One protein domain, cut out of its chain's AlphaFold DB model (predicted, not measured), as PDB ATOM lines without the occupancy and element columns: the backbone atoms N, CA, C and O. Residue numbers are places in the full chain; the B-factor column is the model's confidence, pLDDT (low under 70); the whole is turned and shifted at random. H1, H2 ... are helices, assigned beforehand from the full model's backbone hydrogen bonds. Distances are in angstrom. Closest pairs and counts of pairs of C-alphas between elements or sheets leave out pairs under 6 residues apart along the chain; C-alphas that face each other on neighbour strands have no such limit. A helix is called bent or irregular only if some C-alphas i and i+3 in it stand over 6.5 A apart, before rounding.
ATOM      1  N   SER A 518      29.949  61.040  23.681       93.88
ATOM      2  CA  SER A 518      29.808  61.927  24.833       93.88
ATOM      3  C   SER A 518      28.732  61.450  25.810       93.88
ATOM      4  O   SER A 518      27.773  60.777  25.431       93.88
ATOM      5  N   PHE A 519      28.829  61.893  27.065       91.31
ATOM      6  CA  PHE A 519      27.772  61.691  28.063       91.31
ATOM      7  C   PHE A 519      26.431  62.318  27.638       91.31
ATOM      8  O   PHE A 519      25.364  61.782  27.933       91.31
ATOM      9  N   ALA A 520      26.468  63.434  26.899       91.06
ATOM     10  CA  ALA A 520      25.265  64.065  26.359       91.06
ATOM     11  C   ALA A 520      24.555  63.168  25.332       91.06
ATOM     12  O   ALA A 520      23.327  63.085  25.341       91.06
ATOM     13  N   GLU A 521      25.317  62.468  24.487       92.94
ATOM     14  CA  GLU A 521      24.787  61.495  23.527       92.94
ATOM     15  C   GLU A 521      24.164  60.292  24.241       92.94
ATOM     16  O   GLU A 521      23.020  59.943  23.953       92.94
ATOM     17  N   TYR A 522      24.854  59.729  25.237       92.56
ATOM     18  CA  TYR A 522      24.282  58.673  26.075       92.56
ATOM     19  C   TYR A 522      22.962  59.115  26.720       92.56
ATOM     20  O   TYR A 522      21.955  58.413  26.631       92.56
ATOM     21  N   ARG A 523      22.943  60.301  27.341       93.50
ATOM     22  CA  ARG A 523      21.756  60.828  28.021       93.50
ATOM     23  C   ARG A 523      20.589  61.014  27.057       93.50
ATOM     24  O   ARG A 523      19.463  60.666  27.400       93.50
ATOM     25  N   LEU A 524      20.853  61.536  25.859       93.00
ATOM     26  CA  LEU A 524      19.843  61.679  24.812       93.00
ATOM     27  C   LEU A 524      19.263  60.319  24.408       93.00
ATOM     28  O   LEU A 524      18.046  60.183  24.281       93.00
ATOM     29  N   ILE A 525      20.117  59.310  24.240       91.81
ATOM     30  CA  ILE A 525      19.700  57.967  23.838       91.81
ATOM     31  C   ILE A 525      18.920  57.274  24.962       91.81
ATOM     32  O   ILE A 525      17.839  56.761  24.687       91.81
ATOM     33  N   LYS A 526      19.376  57.336  26.223       92.69
ATOM     34  CA  LYS A 526      18.639  56.811  27.394       92.69
ATOM     35  C   LYS A 526      17.271  57.491  27.537       92.69
ATOM     36  O   LYS A 526      16.277  56.807  27.751       92.69
ATOM     37  N   LEU A 527      17.185  58.811  27.347       92.69
ATOM     38  CA  LEU A 527      15.905  59.534  27.360       92.69
ATOM     39  C   LEU A 527      14.962  59.081  26.245       92.69
ATOM     40  O   LEU A 527      13.793  58.810  26.499       92.69
ATOM     41  N   THR A 528      15.476  58.978  25.021       90.12
ATOM     42  CA  THR A 528      14.679  58.554  23.862       90.12
ATOM     43  C   THR A 528      14.186  57.118  24.036       90.12
ATOM     44  O   THR A 528      13.030  56.821  23.759       90.12
ATOM     45  N   TYR A 529      15.045  56.232  24.541       89.62
ATOM     46  CA  TYR A 529      14.709  54.850  24.869       89.62
ATOM     47  C   TYR A 529      13.560  54.770  25.881       89.62
ATOM     48  O   TYR A 529      12.563  54.097  25.627       89.62
ATOM     49  N   LEU A 530      13.660  55.506  26.991       90.81
ATOM     50  CA  LEU A 530      12.618  55.523  28.019       90.81
ATOM     51  C   LEU A 530      11.292  56.075  27.469       90.81
ATOM     52  O   LEU A 530      10.229  55.543  27.774       90.81
ATOM     53  N   GLN A 531      11.344  57.082  26.593       89.75
ATOM     54  CA  GLN A 531      10.145  57.609  25.931       89.75
ATOM     55  C   GLN A 531       9.497  56.588  25.014       89.75
ATOM     56  O   GLN A 531       8.279  56.439  25.019       89.75
ATOM     57  N   LEU A 532      10.301  55.863  24.241       87.94
ATOM     58  CA  LEU A 532       9.796  54.788  23.403       87.94
ATOM     59  C   LEU A 532       9.145  53.695  24.261       87.94
ATOM     60  O   LEU A 532       8.066  53.221  23.910       87.94
ATOM     61  N   GLN A 533       9.737  53.351  25.406       87.19
ATOM     62  CA  GLN A 533       9.189  52.371  26.345       87.19
ATOM     63  C   GLN A 533       7.833  52.795  26.920       87.19
ATOM     64  O   GLN A 533       6.927  51.970  27.009       87.19
ATOM     65  N   GLU A 534       7.669  54.075  27.255       88.44
ATOM     66  CA  GLU A 534       6.412  54.608  27.795       88.44
ATOM     67  C   GLU A 534       5.362  54.915  26.718       88.44
ATOM     68  O   GLU A 534       4.170  54.959  27.009       88.44
ATOM     69  N   SER A 535       5.770  55.078  25.457       86.56
ATOM     70  CA  SER A 535       4.869  55.464  24.364       86.56
ATOM     71  C   SER A 535       3.814  54.407  24.000       86.56
ATOM     72  O   SER A 535       2.901  54.692  23.227       86.56
ATOM     73  N   GLY A 536       3.947  53.174  24.501       84.25
ATOM     74  CA  GLY A 536       3.087  52.043  24.136       84.25
ATOM     75  C   GLY A 536       3.308  51.527  22.708       84.25
ATOM     76  O   GLY A 536       2.707  50.527  22.315       84.25
ATOM     77  N   PHE A 537       4.190  52.165  21.932       83.31
ATOM     78  CA  PHE A 537       4.624  51.652  20.641       83.31
ATOM     79  C   PHE A 537       5.619  50.523  20.853       83.31
ATOM     80  O   PHE A 537       6.478  50.568  21.730       83.31
ATOM     81  N   TYR A 538       5.528  49.500  20.015       82.94
ATOM     82  CA  TYR A 538       6.534  48.459  20.007       82.94
ATOM     83  C   TYR A 538       7.783  48.955  19.269       82.94
ATOM     84  O   TYR A 538       7.724  49.286  18.085       82.94
ATOM     85  N   TRP A 539       8.913  48.976  19.964       81.19
ATOM     86  CA  TRP A 539      10.228  49.283  19.413       81.19
ATOM     87  C   TRP A 539      11.149  48.119  19.787       81.19
ATOM     88  O   TRP A 539      11.523  47.915  20.936       81.19
ATOM     89  N   GLY A 540      11.438  47.264  18.818       85.50
ATOM     90  CA  GLY A 540      12.224  46.062  19.051       85.50
ATOM     91  C   GLY A 540      12.363  45.232  17.783       85.50
ATOM     92  O   GLY A 540      11.657  45.478  16.798       85.50
ATOM     93  N   PRO A 541      13.295  44.270  17.771       85.31
ATOM     94  CA  PRO A 541      13.362  43.293  16.701       85.31
ATOM     95  C   PRO A 541      12.120  42.402  16.773       85.31
ATOM     96  O   PRO A 541      11.964  41.629  17.712       85.31
ATOM     97  N   MET A 542      11.250  42.517  15.773       89.12
ATOM     98  CA  MET A 542      10.073  41.666  15.617       89.12
ATOM     99  C   MET A 542      10.163  40.921  14.301       89.12
ATOM    100  O   MET A 542      10.449  41.512  13.252       89.12
ATOM    101  N   THR A 543       9.915  39.620  14.366       91.44
ATOM    102  CA  THR A 543       9.809  38.779  13.174       91.44
ATOM    103  C   THR A 543       8.519  39.092  12.417       91.44
ATOM    104  O   THR A 543       7.580  39.688  12.955       91.44
ATOM    105  N   MET A 544       8.453  38.727  11.135       86.75
ATOM    106  CA  MET A 544       7.242  38.960  10.343       86.75
ATOM    107  C   MET A 544       6.061  38.152  10.908       86.75
ATOM    108  O   MET A 544       4.916  38.593  10.876       86.75
ATOM    109  N   GLU A 545       6.342  36.975  11.450       93.50
ATOM    110  CA  GLU A 545       5.386  36.050  12.040       93.50
ATOM    111  C   GLU A 545       4.806  36.623  13.335       93.50
ATOM    112  O   GLU A 545       3.585  36.687  13.479       93.50
ATOM    113  N   GLU A 546       5.655  37.133  14.232       92.50
ATOM    114  CA  GLU A 546       5.217  37.835  15.447       92.50
ATOM    115  C   GLU A 546       4.399  39.086  15.116       92.50
ATOM    116  O   GLU A 546       3.370  39.346  15.743       92.50
ATOM    117  N   ALA A 547       4.822  39.844  14.101       89.56
ATOM    118  CA  ALA A 547       4.101  41.013  13.613       89.56
ATOM    119  C   ALA A 547       2.680  40.643  13.163       89.56
ATOM    120  O   ALA A 547       1.705  41.286  13.560       89.56
ATOM    121  N   HIS A 548       2.548  39.573  12.374       88.38
ATOM    122  CA  HIS A 548       1.252  39.064  11.936       88.38
ATOM    123  C   HIS A 548       0.417  38.514  13.094       88.38
ATOM    124  O   HIS A 548      -0.777  38.806  13.156       88.38
ATOM    125  N   GLN A 549       1.010  37.769  14.030       92.94
ATOM    126  CA  GLN A 549       0.304  37.257  15.210       92.94
ATOM    127  C   GLN A 549      -0.262  38.400  16.055       92.94
ATOM    128  O   GLN A 549      -1.443  38.387  16.395       92.94
ATOM    129  N   ARG A 550       0.528  39.449  16.309       89.06
ATOM    130  CA  ARG A 550       0.054  40.639  17.031       89.06
ATOM    131  C   ARG A 550      -1.074  41.337  16.287       89.06
ATOM    132  O   ARG A 550      -2.094  41.646  16.896       89.06
ATOM    133  N   LEU A 551      -0.932  41.522  14.974       89.81
ATOM    134  CA  LEU A 551      -1.988  42.116  14.154       89.81
ATOM    135  C   LEU A 551      -3.267  41.266  14.123       89.81
ATOM    136  O   LEU A 551      -4.358  41.823  14.033       89.81
ATOM    137  N   THR A 552      -3.155  39.942  14.245       92.81
ATOM    138  CA  THR A 552      -4.303  39.019  14.225       92.81
ATOM    139  C   THR A 552      -5.255  39.260  15.395       92.81
ATOM    140  O   THR A 552      -6.465  39.113  15.237       92.81
ATOM    141  N   HIS A 553      -4.726  39.670  16.550       91.12
ATOM    142  CA  HIS A 553      -5.525  39.961  17.741       91.12
ATOM    143  C   HIS A 553      -6.000  41.422  17.825       91.12
ATOM    144  O   HIS A 553      -6.798  41.752  18.701       91.12
ATOM    145  N   THR A 554      -5.534  42.305  16.936       90.88
ATOM    146  CA  THR A 554      -5.930  43.725  16.925       90.88
ATOM    147  C   THR A 554      -7.182  43.981  16.090       90.88
ATOM    148  O   THR A 554      -7.539  43.201  15.207       90.88
ATOM    149  N   SER A 555      -7.864  45.097  16.353       91.00
ATOM    150  CA  SER A 555      -9.036  45.506  15.578       91.00
ATOM    151  C   SER A 555      -8.679  45.775  14.111       91.00
ATOM    152  O   SER A 555      -7.593  46.268  13.779       91.00
ATOM    153  N   LEU A 556      -9.622  45.464  13.216       90.81
ATOM    154  CA  LEU A 556      -9.499  45.755  11.789       90.81
ATOM    155  C   LEU A 556      -9.235  47.253  11.583       90.81
ATOM    156  O   LEU A 556      -9.951  48.095  12.117       90.81
ATOM    157  N   GLY A 557      -8.208  47.573  10.795       85.94
ATOM    158  CA  GLY A 557      -7.739  48.947  10.591       85.94
ATOM    159  C   GLY A 557      -6.456  49.292  11.351       85.94
ATOM    160  O   GLY A 557      -5.870  50.336  11.083       85.94
ATOM    161  N   THR A 558      -5.975  48.407  12.227       84.31
ATOM    162  CA  THR A 558      -4.639  48.527  12.826       84.31
ATOM    163  C   THR A 558      -3.565  48.167  11.794       84.31
ATOM    164  O   THR A 558      -3.689  47.178  11.071       84.31
ATOM    165  N   PHE A 559      -2.506  48.972  11.702       79.62
ATOM    166  CA  PHE A 559      -1.388  48.762  10.777       79.62
ATOM    167  C   PHE A 559      -0.057  48.851  11.525       79.62
ATOM    168  O   PHE A 559       0.102  49.658  12.440       79.62
ATOM    169  N   LEU A 560       0.912  48.032  11.112       79.25
ATOM    170  CA  LEU A 560       2.288  48.128  11.589       79.25
ATOM    171  C   LEU A 560       3.092  49.025  10.649       79.25
ATOM    172  O   LEU A 560       3.132  48.821   9.432       79.25
ATOM    173  N   LEU A 561       3.735  50.026  11.240       74.94
ATOM    174  CA  LEU A 561       4.711  50.885  10.585       74.94
ATOM    175  C   LEU A 561       6.099  50.345  10.915       74.94
ATOM    176  O   LEU A 561       6.444  50.260  12.092       74.94
ATOM    177  N   ARG A 562       6.862  49.976   9.884       68.31
ATOM    178  CA  ARG A 562       8.274  49.619  10.020       68.31
ATOM    179  C   ARG A 562       9.164  50.801   9.672       68.31
ATOM    180  O   ARG A 562       8.872  51.470   8.650       68.31
TER     181      ARG A 562
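Overview. This is residues 518 to 562 of the 562 residues of an uncharacterized protein of Gambusia affinis (UniProt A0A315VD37). A helical arm, H1, reaches away from a smaller head made of the short helix H2 and a tail, residues 554 to 562, that folds back past H2. A winding link, residues 535 to 543, joins the two helices, which have no contact with each other, and H1 makes much of the length. The printed part has 45 residues, with two named helices in the order H1, H2 and no named strand, and its class is all helix. It is only just extended, close to loose, with a radius of gyration of the C-alphas of 14.3 A and spans of 43 by 18 by 12 A.

Along the chain. Ser 518 comes first, with its C-alpha at (29.808, 61.927, 24.833). H1 covers residues 519 to 534 and is 22.5 A from first to last C-alpha; the C-alpha of Phe 519 is at (27.772, 61.691, 28.063), and the C-alpha of Glu 534 is at (6.412, 54.608, 27.795). H2 covers residues 544 to 553, 14.8 A from first to last C-alpha, and ends at His 553 with its C-alpha at (-5.525, 39.961, 17.741).

Arrangement. H1 and H2 are apart, with no C-alpha of the one within 8 A of the other. The link between them has 9 residues and is short. Residues 518 to 528, of which 519 to 528 belong to H1, stand free. Residues 530 to 536, of which 530 to 534 belong to H1, stand free too, as do residues 552 to 558. Neither helix is bent. In H1 every O i to N i+4 pair is within hydrogen-bond range; in H2, 5 of 6 are.

Size, cuts and confidence. The two C-alphas farthest apart are those of Ser 518 and Leu 556, at 44.5 A. The printed part has no cut and ends at Arg 562, the chain's last residue. The C-alphas of Ser 518 and Arg 562 are 28.9 A apart. The mean pLDDT of the printed part is 88.2, and one residue, Arg 562, is under 70.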